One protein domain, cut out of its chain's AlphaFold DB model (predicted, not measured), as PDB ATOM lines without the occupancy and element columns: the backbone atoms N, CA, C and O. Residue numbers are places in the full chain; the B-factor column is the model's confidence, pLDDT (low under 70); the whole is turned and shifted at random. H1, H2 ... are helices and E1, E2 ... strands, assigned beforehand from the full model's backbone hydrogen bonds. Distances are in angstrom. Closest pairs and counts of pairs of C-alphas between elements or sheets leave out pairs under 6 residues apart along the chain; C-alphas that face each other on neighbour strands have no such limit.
ATOM      1  N   LEU A   2     -52.443  27.197 -57.190       57.12
ATOM      2  CA  LEU A   2     -53.609  27.812 -56.504       57.12
ATOM      3  C   LEU A   2     -54.802  26.855 -56.347       57.12
ATOM      4  O   LEU A   2     -55.367  26.729 -55.270       57.12
ATOM      5  N   HIS A   3     -55.146  26.141 -57.419       53.88
ATOM      6  CA  HIS A   3     -56.225  25.150 -57.412       53.88
ATOM      7  C   HIS A   3     -55.999  24.023 -56.394       53.88
ATOM      8  O   HIS A   3     -56.965  23.500 -55.849       53.88
ATOM      9  N   LEU A   4     -54.733  23.681 -56.132       57.25
ATOM     10  CA  LEU A   4     -54.337  22.739 -55.091       57.25
ATOM     11  C   LEU A   4     -54.628  23.332 -53.709       57.25
ATOM     12  O   LEU A   4     -55.406  22.753 -52.963       57.25
ATOM     13  N   VAL A   5     -54.098  24.524 -53.418       62.72
ATOM     14  CA  VAL A   5     -54.323  25.222 -52.137       62.72
ATOM     15  C   VAL A   5     -55.819  25.355 -51.834       62.72
ATOM     16  O   VAL A   5     -56.246  25.088 -50.713       62.72
ATOM     17  N   CYS A   6     -56.623  25.719 -52.835       65.44
ATOM     18  CA  CYS A   6     -58.066  25.872 -52.673       65.44
ATOM     19  C   CYS A   6     -58.805  24.531 -52.548       65.44
ATOM     20  O   CYS A   6     -59.762  24.433 -51.789       65.44
ATOM     21  N   GLY A   7     -58.393  23.518 -53.315       52.12
ATOM     22  CA  GLY A   7     -59.084  22.231 -53.406       52.12
ATOM     23  C   GLY A   7     -58.802  21.279 -52.248       52.12
ATOM     24  O   GLY A   7     -59.633  20.416 -51.980       52.12
ATOM     25  N   LEU A  59     -30.725   3.060 -47.967       45.41
ATOM     26  CA  LEU A  59     -29.945   3.797 -46.964       45.41
ATOM     27  C   LEU A  59     -30.276   5.292 -46.976       45.41
ATOM     28  O   LEU A  59     -30.162   5.960 -48.006       45.41
ATOM     29  N   VAL A  60     -30.612   5.832 -45.795       48.44
ATOM     30  CA  VAL A  60     -30.535   7.276 -45.514       48.44
ATOM     31  C   VAL A  60     -29.186   7.770 -46.050       48.44
ATOM     32  O   VAL A  60     -28.177   7.117 -45.767       48.44
ATOM     33  N   PRO A  61     -29.124   8.858 -46.844       48.53
ATOM     34  CA  PRO A  61     -27.873   9.260 -47.472       48.53
ATOM     35  C   PRO A  61     -26.753   9.360 -46.426       48.53
ATOM     36  O   PRO A  61     -26.824  10.194 -45.532       48.53
ATOM     37  N   GLU A  62     -25.671   8.580 -46.552       43.19
ATOM     38  CA  GLU A  62     -24.483   8.641 -45.663       43.19
ATOM     39  C   GLU A  62     -23.841  10.049 -45.591       43.19
ATOM     40  O   GLU A  62     -22.895  10.291 -44.844       43.19
ATOM     41  N   ARG A  63     -24.329  10.993 -46.403       44.00
ATOM     42  CA  ARG A  63     -23.933  12.401 -46.448       44.00
ATOM     43  C   ARG A  63     -24.942  13.362 -45.818       44.00
ATOM     44  O   ARG A  63     -24.814  14.559 -46.069       44.00
ATOM     45  N   VAL A  64     -25.896  12.898 -45.007       43.41
ATOM     46  CA  VAL A  64     -26.580  13.797 -44.067       43.41
ATOM     47  C   VAL A  64     -25.512  14.328 -43.110       43.41
ATOM     48  O   VAL A  64     -25.154  13.696 -42.122       43.41
ATOM     49  N   LYS A  65     -24.917  15.473 -43.451       46.72
ATOM     50  CA  LYS A  65     -24.107  16.222 -42.502       46.72
ATOM     51  C   LYS A  65     -25.100  16.829 -41.528       46.72
ATOM     52  O   LYS A  65     -25.778  17.794 -41.882       46.72
ATOM     53  N   ARG A  66     -25.199  16.247 -40.332       44.53
ATOM     54  CA  ARG A  66     -25.800  16.956 -39.205       44.53
ATOM     55  C   ARG A  66     -25.057  18.268 -39.072       44.53
ATOM     56  O   ARG A  66     -23.829  18.317 -39.020       44.53
ATOM     57  N   LEU A  67     -25.824  19.334 -39.178       43.34
ATOM     58  CA  LEU A  67     -25.291  20.670 -39.353       43.34
ATOM     59  C   LEU A  67     -24.782  21.247 -38.018       43.34
ATOM     60  O   LEU A  67     -24.143  22.297 -38.009       43.34
ATOM     61  N   ASP A  68     -24.966  20.489 -36.933       42.59
ATOM     62  CA  ASP A  68     -24.393  20.683 -35.598       42.59
ATOM     63  C   ASP A  68     -22.861  20.859 -35.634       42.59
ATOM     64  O   ASP A  68     -22.307  21.623 -34.849       42.59
ATOM     65  N   ASP A  69     -22.170  20.233 -36.597       39.97
ATOM     66  CA  ASP A  69     -20.717  20.385 -36.779       39.97
ATOM     67  C   ASP A  69     -20.321  21.666 -37.545       39.97
ATOM     68  O   ASP A  69     -19.145  22.031 -37.603       39.97
ATOM     69  N   LEU A  70     -21.283  22.342 -38.183       39.91
ATOM     70  CA  LEU A  70     -21.062  23.513 -39.041       39.91
ATOM     71  C   LEU A  70     -21.502  24.832 -38.392       39.91
ATOM     72  O   LEU A  70     -21.140  25.898 -38.894       39.91
ATOM     73  N   VAL A  71     -22.246  24.788 -37.283       39.22
ATOM     74  CA  VAL A  71     -22.771  25.979 -36.605       39.22
ATOM     75  C   VAL A  71     -22.404  25.920 -35.119       39.22
ATOM     76  O   VAL A  71     -22.930  25.084 -34.391       39.22
ATOM     77  N   PRO A  72     -21.511  26.801 -34.622       39.94
ATOM     78  CA  PRO A  72     -21.223  26.888 -33.196       39.94
ATOM     79  C   PRO A  72     -22.510  27.162 -32.413       39.94
ATOM     80  O   PRO A  72     -23.252  28.078 -32.770       39.94
ATOM     81  N   ALA A  73     -22.711  26.422 -31.319       42.66
ATOM     82  CA  ALA A  73     -23.911  26.350 -30.470       42.66
ATOM     83  C   ALA A  73     -24.474  27.681 -29.904       42.66
ATOM     84  O   ALA A  73     -25.409  27.661 -29.115       42.66
ATOM     85  N   ASP A  88     -21.934  24.671 -52.515       55.47
ATOM     86  CA  ASP A  88     -23.106  24.134 -51.807       55.47
ATOM     87  C   ASP A  88     -24.440  24.627 -52.407       55.47
ATOM     88  O   ASP A  88     -25.488  24.540 -51.770       55.47
ATOM     89  N   GLN A  89     -24.439  25.112 -53.657       55.94
ATOM     90  CA  GLN A  89     -25.661  25.534 -54.375       55.94
ATOM     91  C   GLN A  89     -26.692  24.402 -54.521       55.94
ATOM     92  O   GLN A  89     -27.851  24.635 -54.873       55.94
ATOM     93  N   ASP A  90     -26.267  23.172 -54.245       63.75
ATOM     94  CA  ASP A  90     -27.030  21.949 -54.417       63.75
ATOM     95  C   ASP A  90     -27.703  21.471 -53.133       63.75
ATOM     96  O   ASP A  90     -28.483  20.519 -53.175       63.75
ATOM     97  N   VAL A  91     -27.460  22.171 -52.027       65.50
ATOM     98  CA  VAL A  91     -27.959  21.818 -50.705       65.50
ATOM     99  C   VAL A  91     -29.312  22.485 -50.451       65.50
ATOM    100  O   VAL A  91     -29.464  23.703 -50.514       65.50
ATOM    101  N   VAL A  92     -30.313  21.669 -50.151       71.00
ATOM    102  CA  VAL A  92     -31.616  22.066 -49.632       71.00
ATOM    103  C   VAL A  92     -31.532  22.041 -48.114       71.00
ATOM    104  O   VAL A  92     -31.206  21.008 -47.530       71.00
ATOM    105  N   LEU A  93     -31.813  23.184 -47.488       69.88
ATOM    106  CA  LEU A  93     -31.905  23.289 -46.038       69.88
ATOM    107  C   LEU A  93     -33.329  22.953 -45.599       69.88
ATOM    108  O   LEU A  93     -34.284  23.586 -46.052       69.88
ATOM    109  N   VAL A  94     -33.463  21.952 -44.737       64.69
ATOM    110  CA  VAL A  94     -34.731  21.559 -44.123       64.69
ATOM    111  C   VAL A  94     -34.618  21.792 -42.626       64.69
ATOM    112  O   VAL A  94     -33.771  21.179 -41.984       64.69
ATOM    113  N   THR A  95     -35.452  22.672 -42.078       65.50
ATOM    114  CA  THR A  95     -35.419  23.024 -40.654       65.50
ATOM    115  C   THR A  95     -36.658  22.496 -39.939       65.50
ATOM    116  O   THR A  95     -37.781  22.733 -40.385       65.50
ATOM    117  N   ASP A  96     -36.451  21.814 -38.815       69.19
ATOM    118  CA  ASP A  96     -37.485  21.477 -37.842       69.19
ATOM    119  C   ASP A  96     -37.402  22.450 -36.663       69.19
ATOM    120  O   ASP A  96     -36.522  22.350 -35.805       69.19
ATOM    121  N   ALA A  97     -38.343  23.392 -36.617       67.44
ATOM    122  CA  ALA A  97     -38.402  24.404 -35.569       67.44
ATOM    123  C   ALA A  97     -38.660  23.818 -34.170       67.44
ATOM    124  O   ALA A  97     -38.285  24.437 -33.179       67.44
ATOM    125  N   GLN A  98     -39.293  22.643 -34.061       70.44
ATOM    126  CA  GLN A  98     -39.557  22.025 -32.758       70.44
ATOM    127  C   GLN A  98     -38.305  21.385 -32.163       70.44
ATOM    128  O   GLN A  98     -38.186  21.292 -30.942       70.44
ATOM    129  N   ARG A  99     -37.395  20.921 -33.023       69.06
ATOM    130  CA  ARG A  99     -36.181  20.197 -32.626       69.06
ATOM    131  C   ARG A  99     -34.904  21.021 -32.759       69.06
ATOM    132  O   ARG A  99     -33.842  20.493 -32.456       69.06
ATOM    133  N   ASP A 100     -35.020  22.271 -33.210       74.44
ATOM    134  CA  ASP A 100     -33.893  23.154 -33.546       74.44
ATOM    135  C   ASP A 100     -32.872  22.472 -34.475       74.44
ATOM    136  O   ASP A 100     -31.661  22.644 -34.366       74.44
ATOM    137  N   LEU A 101     -33.374  21.635 -35.389       72.81
ATOM    138  CA  LEU A 101     -32.557  20.806 -36.269       72.81
ATOM    139  C   LEU A 101     -32.617  21.361 -37.687       72.81
ATOM    140  O   LEU A 101     -33.701  21.520 -38.244       72.81
ATOM    141  N   THR A 102     -31.459  21.615 -38.298       73.50
ATOM    142  CA  THR A 102     -31.360  21.971 -39.720       73.50
ATOM    143  C   THR A 102     -30.551  20.920 -40.466       73.50
ATOM    144  O   THR A 102     -29.416  20.621 -40.107       73.50
ATOM    145  N   LEU A 103     -31.128  20.370 -41.531       72.81
ATOM    146  CA  LEU A 103     -30.498  19.378 -42.393       72.81
ATOM    147  C   LEU A 103     -30.089  20.020 -43.714       72.81
ATOM    148  O   LEU A 103     -30.920  20.623 -44.389       72.81
ATOM    149  N   GLY A 104     -28.827  19.849 -44.107       78.31
ATOM    150  CA  GLY A 104     -28.352  20.174 -45.448       78.31
ATOM    151  C   GLY A 104     -28.329  18.929 -46.328       78.31
ATOM    152  O   GLY A 104     -27.503  18.041 -46.121       78.31
ATOM    153  N   LEU A 105     -29.219  18.867 -47.319       78.75
ATOM    154  CA  LEU A 105     -29.395  17.692 -48.174       78.75
ATOM    155  C   LEU A 105     -29.150  18.026 -49.639       78.75
ATOM    156  O   LEU A 105     -29.655  19.022 -50.138       78.75
ATOM    157  N   ASP A 106     -28.433  17.170 -50.363       85.50
ATOM    158  CA  ASP A 106     -28.377  17.285 -51.821       85.50
ATOM    159  C   ASP A 106     -29.790  17.169 -52.405       85.50
ATOM    160  O   ASP A 106     -30.518  16.212 -52.125       85.50
ATOM    161  N   GLY A 107     -30.193  18.155 -53.204       84.50
ATOM    162  CA  GLY A 107     -31.568  18.226 -53.673       84.50
ATOM    163  C   GLY A 107     -31.962  17.106 -54.637       84.50
ATOM    164  O   GLY A 107     -33.142  16.761 -54.668       84.50
ATOM    165  N   GLU A 108     -31.038  16.508 -55.401       86.25
ATOM    166  CA  GLU A 108     -31.365  15.353 -56.252       86.25
ATOM    167  C   GLU A 108     -31.547  14.088 -55.414       86.25
ATOM    168  O   GLU A 108     -32.516  13.353 -55.618       86.25
ATOM    169  N   MET A 109     -30.676  13.872 -54.423       84.06
ATOM    170  CA  MET A 109     -30.824  12.767 -53.473       84.06
ATOM    171  C   MET A 109     -32.114  12.893 -52.658       84.06
ATOM    172  O   MET A 109     -32.839  11.910 -52.524       84.06
ATOM    173  N   LEU A 110     -32.445  14.096 -52.177       88.56
ATOM    174  CA  LEU A 110     -33.692  14.346 -51.453       88.56
ATOM    175  C   LEU A 110     -34.920  14.062 -52.331       88.56
ATOM    176  O   LEU A 110     -35.858  13.423 -51.871       88.56
ATOM    177  N   GLN A 111     -34.918  14.469 -53.602       90.75
ATOM    178  CA  GLN A 111     -36.012  14.129 -54.523       90.75
ATOM    179  C   GLN A 111     -36.145  12.621 -54.733       90.75
ATOM    180  O   GLN A 111     -37.263  12.107 -54.719       90.75
ATOM    181  N   GLY A 112     -35.024  11.921 -54.932       88.19
ATOM    182  CA  GLY A 112     -35.009  10.468 -55.073       88.19
ATOM    183  C   GLY A 112     -35.576   9.775 -53.837       88.19
ATOM    184  O   GLY A 112     -36.424   8.897 -53.970       88.19
ATOM    185  N   TYR A 113     -35.182  10.235 -52.648       89.56
ATOM    186  CA  TYR A 113     -35.679   9.726 -51.373       89.56
ATOM    187  C   TYR A 113     -37.171  10.005 -51.167       89.56
ATOM    188  O   TYR A 113     -37.929   9.109 -50.814       89.56
ATOM    189  N   ILE A 114     -37.635  11.228 -51.439       91.12
ATOM    190  CA  ILE A 114     -39.065  11.540 -51.356       91.12
ATOM    191  C   ILE A 114     -39.842  10.641 -52.314       91.12
ATOM    192  O   ILE A 114     -40.834  10.042 -51.917       91.12
ATOM    193  N   ARG A 115     -39.385  10.492 -53.563       90.44
ATOM    194  CA  ARG A 115     -40.052   9.613 -54.527       90.44
ATOM    195  C   ARG A 115     -40.038   8.151 -54.092       90.44
ATOM    196  O   ARG A 115     -41.027   7.479 -54.352       90.44
ATOM    197  N   SER A 116     -38.989   7.664 -53.429       86.75
ATOM    198  CA  SER A 116     -38.979   6.293 -52.909       86.75
ATOM    199  C   SER A 116     -39.936   6.114 -51.729       86.75
ATOM    200  O   SER A 116     -40.654   5.124 -51.702       86.75
ATOM    201  N   GLN A 117     -40.033   7.088 -50.819       88.25
ATOM    202  CA  GLN A 117     -40.998   7.067 -49.708       88.25
ATOM    203  C   GLN A 117     -42.451   7.155 -50.198       88.25
ATOM    204  O   GLN A 117     -43.333   6.431 -49.736       88.25
ATOM    205  N   LEU A 118     -42.709   8.027 -51.175       87.38
ATOM    206  CA  LEU A 118     -44.010   8.113 -51.834       87.38
ATOM    207  C   LEU A 118     -44.322   6.820 -52.590       87.38
ATOM    208  O   LEU A 118     -45.450   6.334 -52.528       87.38
ATOM    209  N   ALA A 119     -43.319   6.228 -53.248       81.75
ATOM    210  CA  ALA A 119     -43.461   4.910 -53.836       81.75
ATOM    211  C   ALA A 119     -43.836   3.899 -52.746       81.75
ATOM    212  O   ALA A 119     -44.859   3.265 -52.895       81.75
ATOM    213  N   SER A 120     -43.182   3.821 -51.592       80.12
ATOM    214  CA  SER A 120     -43.603   2.895 -50.522       80.12
ATOM    215  C   SER A 120     -44.961   3.222 -49.863       80.12
ATOM    216  O   SER A 120     -45.316   2.640 -48.843       80.12
ATOM    217  N   GLY A 121     -45.734   4.170 -50.401       81.19
ATOM    218  CA  GLY A 121     -47.094   4.462 -49.960       81.19
ATOM    219  C   GLY A 121     -47.209   5.540 -48.888       81.19
ATOM    220  O   GLY A 121     -48.317   5.771 -48.397       81.19
ATOM    221  N   ALA A 122     -46.112   6.215 -48.530       85.06
ATOM    222  CA  ALA A 122     -46.164   7.318 -47.578       85.06
ATOM    223  C   ALA A 122     -47.010   8.472 -48.137       85.06
ATOM    224  O   ALA A 122     -46.934   8.810 -49.324       85.06
ATOM    225  N   ALA A 123     -47.816   9.103 -47.281       85.31
ATOM    226  CA  ALA A 123     -48.412  10.387 -47.626       85.31
ATOM    227  C   ALA A 123     -47.332  11.481 -47.653       85.31
ATOM    228  O   ALA A 123     -46.284  11.360 -47.022       85.31
ATOM    229  N   LEU A 124     -47.597  12.575 -48.371       86.75
ATOM    230  CA  LEU A 124     -46.637  13.669 -48.541       86.75
ATOM    231  C   LEU A 124     -46.155  14.250 -47.204       86.75
ATOM    232  O   LEU A 124     -44.978  14.565 -47.051       86.75
ATOM    233  N   ASP A 125     -47.076  14.393 -46.255       84.62
ATOM    234  CA  ASP A 125     -46.793  14.893 -44.920       84.62
ATOM    235  C   ASP A 125     -46.191  13.819 -44.011       84.62
ATOM    236  O   ASP A 125     -45.631  14.175 -42.990       84.62
ATOM    237  N   GLU A 126     -46.263  12.534 -44.356       88.06
ATOM    238  CA  GLU A 126     -45.667  11.432 -43.589       88.06
ATOM    239  C   GLU A 126     -44.201  11.169 -43.944       88.06
ATOM    240  O   GLU A 126     -43.538  10.417 -43.235       88.06
ATOM    241  N   VAL A 127     -43.679  11.789 -45.008       89.00
ATOM    242  CA  VAL A 127     -42.272  11.634 -45.391       89.00
ATOM    243  C   VAL A 127     -41.370  12.243 -44.316       89.00
ATOM    244  O   VAL A 127     -41.489  13.423 -43.987       89.00
ATOM    245  N   GLU A 128     -40.440  11.446 -43.798       88.56
ATOM    246  CA  GLU A 128     -39.510  11.831 -42.735       88.56
ATOM    247  C   GLU A 128     -38.065  11.608 -43.192       88.56
ATOM    248  O   GLU A 128     -37.735  10.551 -43.720       88.56
ATOM    249  N   VAL A 129     -37.198  12.606 -43.013       85.31
ATOM    250  CA  VAL A 129     -35.779  12.552 -43.396       85.31
ATOM    251  C   VAL A 129     -34.922  12.841 -42.169       85.31
ATOM    252  O   VAL A 129     -35.008  13.937 -41.632       85.31
ATOM    253  N   ASP A 130     -34.113  11.874 -41.721       82.25
ATOM    254  CA  ASP A 130     -33.306  11.948 -40.478       82.25
ATOM    255  C   ASP A 130     -34.076  12.588 -39.310       82.25
ATOM    256  O   ASP A 130     -33.671  13.582 -38.712       82.25
ATOM    257  N   ALA A 131     -35.249  12.024 -39.028       78.25
ATOM    258  CA  ALA A 131     -36.156  12.468 -37.982       78.25
ATOM    259  C   ALA A 131     -36.903  13.795 -38.234       78.25
ATOM    260  O   ALA A 131     -37.710  14.204 -37.397       78.25
ATOM    261  N   VAL A 132     -36.687  14.461 -39.373       78.56
ATOM    262  CA  VAL A 132     -37.416  15.674 -39.764       78.56
ATOM    263  C   VAL A 132     -38.582  15.323 -40.674       78.56
ATOM    264  O   VAL A 132     -38.406  14.904 -41.820       78.56
ATOM    265  N   LYS A 133     -39.796  15.540 -40.174       87.19
ATOM    266  CA  LYS A 133     -41.023  15.376 -40.953       87.19
ATOM    267  C   LYS A 133     -41.118  16.489 -41.997       87.19
ATOM    268  O   LYS A 133     -41.087  17.672 -41.651       87.19
ATOM    269  N   LEU A 134     -41.280  16.128 -43.267       88.38
ATOM    270  CA  LEU A 134     -41.491  17.072 -44.365       88.38
ATOM    271  C   LEU A 134     -42.929  17.594 -44.330       88.38
ATOM    272  O   LEU A 134     -43.771  17.262 -45.164       88.38
ATOM    273  N   SER A 135     -43.213  18.418 -43.326       86.19
ATOM    274  CA  SER A 135     -44.506  19.069 -43.166       86.19
ATOM    275  C   SER A 135     -44.837  19.940 -44.380       86.19
ATOM    276  O   SER A 135     -43.967  20.355 -45.149       86.19
ATOM    277  N   LEU A 136     -46.113  20.284 -44.545       83.19
ATOM    278  CA  LEU A 136     -46.532  21.197 -45.611       83.19
ATOM    279  C   LEU A 136     -45.811  22.549 -45.528       83.19
ATOM    280  O   LEU A 136     -45.464  23.130 -46.554       83.19
ATOM    281  N   GLU A 137     -45.538  23.031 -44.318       82.88
ATOM    282  CA  GLU A 137     -44.744  24.239 -44.120       82.88
ATOM    283  C   GLU A 137     -43.335  24.075 -44.691       82.88
ATOM    284  O   GLU A 137     -42.868  24.951 -45.419       82.88
ATOM    285  N   VAL A 138     -42.694  22.925 -44.459       84.94
ATOM    286  CA  VAL A 138     -41.385  22.628 -45.045       84.94
ATOM    287  C   VAL A 138     -41.449  22.641 -46.572       84.94
ATOM    288  O   VAL A 138     -40.621  23.279 -47.235       84.94
ATOM    289  N   TRP A 139     -42.479  22.010 -47.141       88.25
ATOM    290  CA  TRP A 139     -42.714  22.004 -48.583       88.25
ATOM    291  C   TRP A 139     -42.846  23.418 -49.158       88.25
ATOM    292  O   TRP A 139     -42.225  23.735 -50.176       88.25
ATOM    293  N   PHE A 140     -43.614  24.293 -48.513       84.50
ATOM    294  CA  PHE A 140     -43.872  25.639 -49.028       84.50
ATOM    295  C   PHE A 140     -42.774  26.645 -48.771       84.50
ATOM    296  O   PHE A 140     -42.548  27.528 -49.602       84.50
ATOM    297  N   THR A 141     -42.119  26.546 -47.626       81.19
ATOM    298  CA  THR A 141     -41.130  27.529 -47.204       81.19
ATOM    299  C   THR A 141     -39.770  27.215 -47.810       81.19
ATOM    300  O   THR A 141     -39.109  28.135 -48.298       81.19
ATOM    301  N   TYR A 142     -39.396  25.931 -47.862       82.31
ATOM    302  CA  TYR A 142     -38.036  25.515 -48.208       82.31
ATOM    303  C   TYR A 142     -37.951  24.712 -49.516       82.31
ATOM    304  O   TYR A 142     -37.060  24.971 -50.326       82.31
ATOM    305  N   LEU A 143     -38.878  23.779 -49.784       85.31
ATOM    306  CA  LEU A 143     -38.744  22.861 -50.935       85.31
ATOM    307  C   LEU A 143     -39.295  23.405 -52.256       85.31
ATOM    308  O   LEU A 143     -38.755  23.113 -53.316       85.31
ATOM    309  N   THR A 144     -40.341  24.220 -52.239       87.81
ATOM    310  CA  THR A 144     -40.950  24.776 -53.470       87.81
ATOM    311  C   THR A 144     -40.584  26.234 -53.715       87.81
ATOM    312  O   THR A 144     -40.982  26.831 -54.715       87.81
ATOM    313  N   ARG A 145     -39.810  26.841 -52.810       80.31
ATOM    314  CA  ARG A 145     -39.386  28.238 -52.902       80.31
ATOM    315  C   ARG A 145     -37.893  28.348 -52.641       80.31
ATOM    316  O   ARG A 145     -37.350  27.645 -51.805       80.31
ATOM    317  N   ARG A 146     -37.242  29.286 -53.340       73.50
ATOM    318  CA  ARG A 146     -35.846  29.715 -53.096       73.50
ATOM    319  C   ARG A 146     -34.772  28.628 -53.146       73.50
ATOM    320  O   ARG A 146     -33.670  28.857 -52.667       73.50
ATOM    321  N   ASN A 147     -35.052  27.495 -53.766       79.12
ATOM    322  CA  ASN A 147     -34.050  26.477 -54.046       79.12
ATOM    323  C   ASN A 147     -33.991  26.220 -55.556       79.12
ATOM    324  O   ASN A 147     -34.970  26.430 -56.276       79.12
ATOM    325  N   LYS A 148     -32.837  25.765 -56.048       84.31
ATOM    326  CA  LYS A 148     -32.629  25.550 -57.487       84.31
ATOM    327  C   LYS A 148     -33.411  24.365 -58.068       84.31
ATOM    328  O   LYS A 148     -33.474  24.208 -59.282       84.31
ATOM    329  N   PHE A 149     -33.996  23.538 -57.206       87.12
ATOM    330  CA  PHE A 149     -34.803  22.376 -57.562       87.12
ATOM    331  C   PHE A 149     -36.307  22.620 -57.365       87.12
ATOM    332  O   PHE A 149     -37.093  21.674 -57.435       87.12
ATOM    333  N   ALA A 150     -36.716  23.873 -57.138       86.44
ATOM    334  CA  ALA A 150     -38.072  24.219 -56.725       86.44
ATOM    335  C   ALA A 150     -39.125  23.726 -57.720       86.44
ATOM    336  O   ALA A 150     -40.178  23.252 -57.301       86.44
ATOM    337  N   ASP A 151     -38.825  23.766 -59.018       89.75
ATOM    338  CA  ASP A 151     -39.726  23.281 -60.066       89.75
ATOM    339  C   ASP A 151     -39.943  21.764 -59.978       89.75
ATOM    340  O   ASP A 151     -41.064  21.282 -60.139       89.75
ATOM    341  N   ARG A 152     -38.896  20.995 -59.648       92.69
ATOM    342  CA  ARG A 152     -38.998  19.536 -59.503       92.69
ATOM    343  C   ARG A 152     -39.787  19.151 -58.251       92.69
ATOM    344  O   ARG A 152     -40.653  18.282 -58.325       92.69
ATOM    345  N   PHE A 153     -39.547  19.823 -57.124       91.81
ATOM    346  CA  PHE A 153     -40.360  19.633 -55.916       91.81
ATOM    347  C   PHE A 153     -41.808  20.085 -56.124       91.81
ATOM    348  O   PHE A 153     -42.728  19.407 -55.677       91.81
ATOM    349  N   SER A 154     -42.030  21.182 -56.853       91.38
ATOM    350  CA  SER A 154     -43.377  21.640 -57.212       91.38
ATOM    351  C   SER A 154     -44.101  20.608 -58.073       91.38
ATOM    352  O   SER A 154     -45.272  20.346 -57.831       91.38
ATOM    353  N   SER A 155     -43.404  19.961 -59.010       93.00
ATOM    354  CA  SER A 155     -43.970  18.870 -59.807       93.00
ATOM    355  C   SER A 155     -44.380  17.668 -58.948       93.00
ATOM    356  O   SER A 155     -45.482  17.161 -59.134       93.00
ATOM    357  N   ILE A 156     -43.553  17.249 -57.978       92.31
ATOM    358  CA  ILE A 156     -43.914  16.177 -57.028       92.31
ATOM    359  C   ILE A 156     -45.156  16.575 -56.223       92.31
ATOM    360  O   ILE A 156     -46.089  15.790 -56.072       92.31
ATOM    361  N   LEU A 157     -45.185  17.812 -55.726       91.12
ATOM    362  CA  LEU A 157     -46.306  18.331 -54.953       91.12
ATOM    363  C   LEU A 157     -47.603  18.372 -55.776       91.12
ATOM    364  O   LEU A 157     -48.658  18.016 -55.260       91.12
ATOM    365  N   GLU A 158     -47.542  18.797 -57.040       90.06
ATOM    366  CA  GLU A 158     -48.701  18.854 -57.941       90.06
ATOM    367  C   GLU A 158     -49.218  17.466 -58.344       90.06
ATOM    368  O   GLU A 158     -50.430  17.268 -58.429       90.06
ATOM    369  N   GLU A 159     -48.323  16.496 -58.532       91.12
ATOM    370  CA  GLU A 159     -48.676  15.091 -58.756       91.12
ATOM    371  C   GLU A 159     -49.432  14.522 -57.542       91.12
ATOM    372  O   GLU A 159     -50.561  14.041 -57.656       91.12
ATOM    373  N   MET A 160     -48.853  14.676 -56.350       88.44
ATOM    374  CA  MET A 160     -49.423  14.173 -55.096       88.44
ATOM    375  C   MET A 160     -50.752  14.834 -54.741       88.44
ATOM    376  O   MET A 160     -51.692  14.178 -54.303       88.44
ATOM    377  N   ALA A 161     -50.858  16.134 -54.982       88.31
ATOM    378  CA  ALA A 161     -52.096  16.889 -54.897       88.31
ATOM    379  C   ALA A 161     -53.230  16.296 -55.742       88.31
ATOM    380  O   ALA A 161     -54.360  16.158 -55.263       88.31
ATOM    381  N   GLY A 162     -52.925  15.960 -56.998       89.94
ATOM    382  CA  GLY A 162     -53.866  15.305 -57.900       89.94
ATOM    383  C   GLY A 162     -54.320  13.956 -57.348       89.94
ATOM    384  O   GLY A 162     -55.523  13.707 -57.257       89.94
ATOM    385  N   ASN A 163     -53.366  13.139 -56.890       90.81
ATOM    386  CA  ASN A 163     -53.636  11.826 -56.305       90.81
ATOM    387  C   ASN A 163     -54.507  11.923 -55.044       90.81
ATOM    388  O   ASN A 163     -55.497  11.207 -54.927       90.81
ATOM    389  N   MET A 164     -54.196  12.844 -54.125       88.81
ATOM    390  CA  MET A 164     -54.980  13.073 -52.906       88.81
ATOM    391  C   MET A 164     -56.424  13.458 -53.219       88.81
ATOM    392  O   MET A 164     -57.345  12.905 -52.621       88.81
ATOM    393  N   LYS A 165     -56.630  14.371 -54.174       89.00
ATOM    394  CA  LYS A 165     -57.972  14.790 -54.586       89.00
ATOM    395  C   LYS A 165     -58.764  13.618 -55.170       89.00
ATOM    396  O   LYS A 165     -59.902  13.388 -54.772       89.00
ATOM    397  N   GLN A 166     -58.159  12.860 -56.084       91.75
ATOM    398  CA  GLN A 166     -58.806  11.701 -56.701       91.75
ATOM    399  C   GLN A 166     -59.143  10.617 -55.668       91.75
ATOM    400  O   GLN A 166     -60.228  10.028 -55.704       91.75
TER     401      GLN A 166
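This is residues 2 to 7, 59 to 73 and 88 to 166 of the 344 residues of an uncharacterized protein of Selaginella moellendorffii (UniProt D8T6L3). A hairpin of two strands, E1 and E2, stands toward one end of an elongated model, with H3 packed on E1 and H2 leading off from the end of E2. The long helix H4 runs beside H2 in nearly the same direction, away from the hairpin, and the short H1 packs on its later part, while residues 65 and 66 of the loose stretch 59 to 73 pair with E2. The 100 printed residues hold four named helices and two named strands in the order H1, E1, E2, H2, H3, H4; the sheet E1 - E2 is antiparallel and the class is mixed, helices and strands. The whole is compact, with a radius of gyration of the C-alphas of 13.7 A, and spans 46 by 27 by 26 A.

H1, residues 2 to 7, touches H4, residues 150 to 166, at a shallow tilt of 25 degrees, the same way; the closest C-alphas are those of Leu 4 and Ala 161, 6.3 A apart, and H4 touches H1 with residues 158 to 165 alone. E1, residues 91 to 96, and E2, residues 101 to 106, form an antiparallel hairpin at 156 degrees. Within hydrogen-bond range are N 92 and O 105 at 2.7 A and N 103 and O 94 at 2.8 A. H2, residues 107 to 119, has its closest C-alpha to E1 at Gly 107, 5.6 A from that of Val 92. H2 and H4 are close but not clearly touching, with the C-alphas of Gln 111 and Phe 153 closest at 7.2 A; they run the same way at a shallow tilt of 13 degrees. For H3, residues 136 to 143, and E1 the closest C-alphas are those of Tyr 142 and Val 94, 6.6 A apart. H3 and H4, a helical hairpin, only just touch, with 3 pairs of C-alphas within 8 A; the closest are those of Leu 143 and Ala 150, 6.0 A apart. They run opposite ways at a shallow tilt of 23 degrees. H2 and H3 are apart. In H1, H2, H3 and H4 every O i to N i+4 pair is within hydrogen-bond range.

H1 begins at C-alpha 2, (-53.609, 27.812, -56.504), and is 8.4 A long. E1 measures 16.0 A from C-alpha 91, (-27.959, 21.818, -50.705), and E2 measures 16.5 A. H2 is 17.9 A long, H3 9.6 A and H4 24.2 A, ending at C-alpha 166, (-58.806, 11.701, -56.701).

The C-alphas of Pro 72 and Gln 166, the two farthest apart, are 46.9 A from each other. Residues 8 to 58 are not printed, with 35.1 A from C-alpha 7 to C-alpha 59, nor are residues 74 to 87, with 21.5 A from C-alpha 73 to C-alpha 88. The link from H2 to H3, of 16 residues, is long. The mean pLDDT of the printed part is 75.2; 31 residues are under 70, namely 2 to 7, 59 to 73, 88 to 91, 93 to 97 and 99.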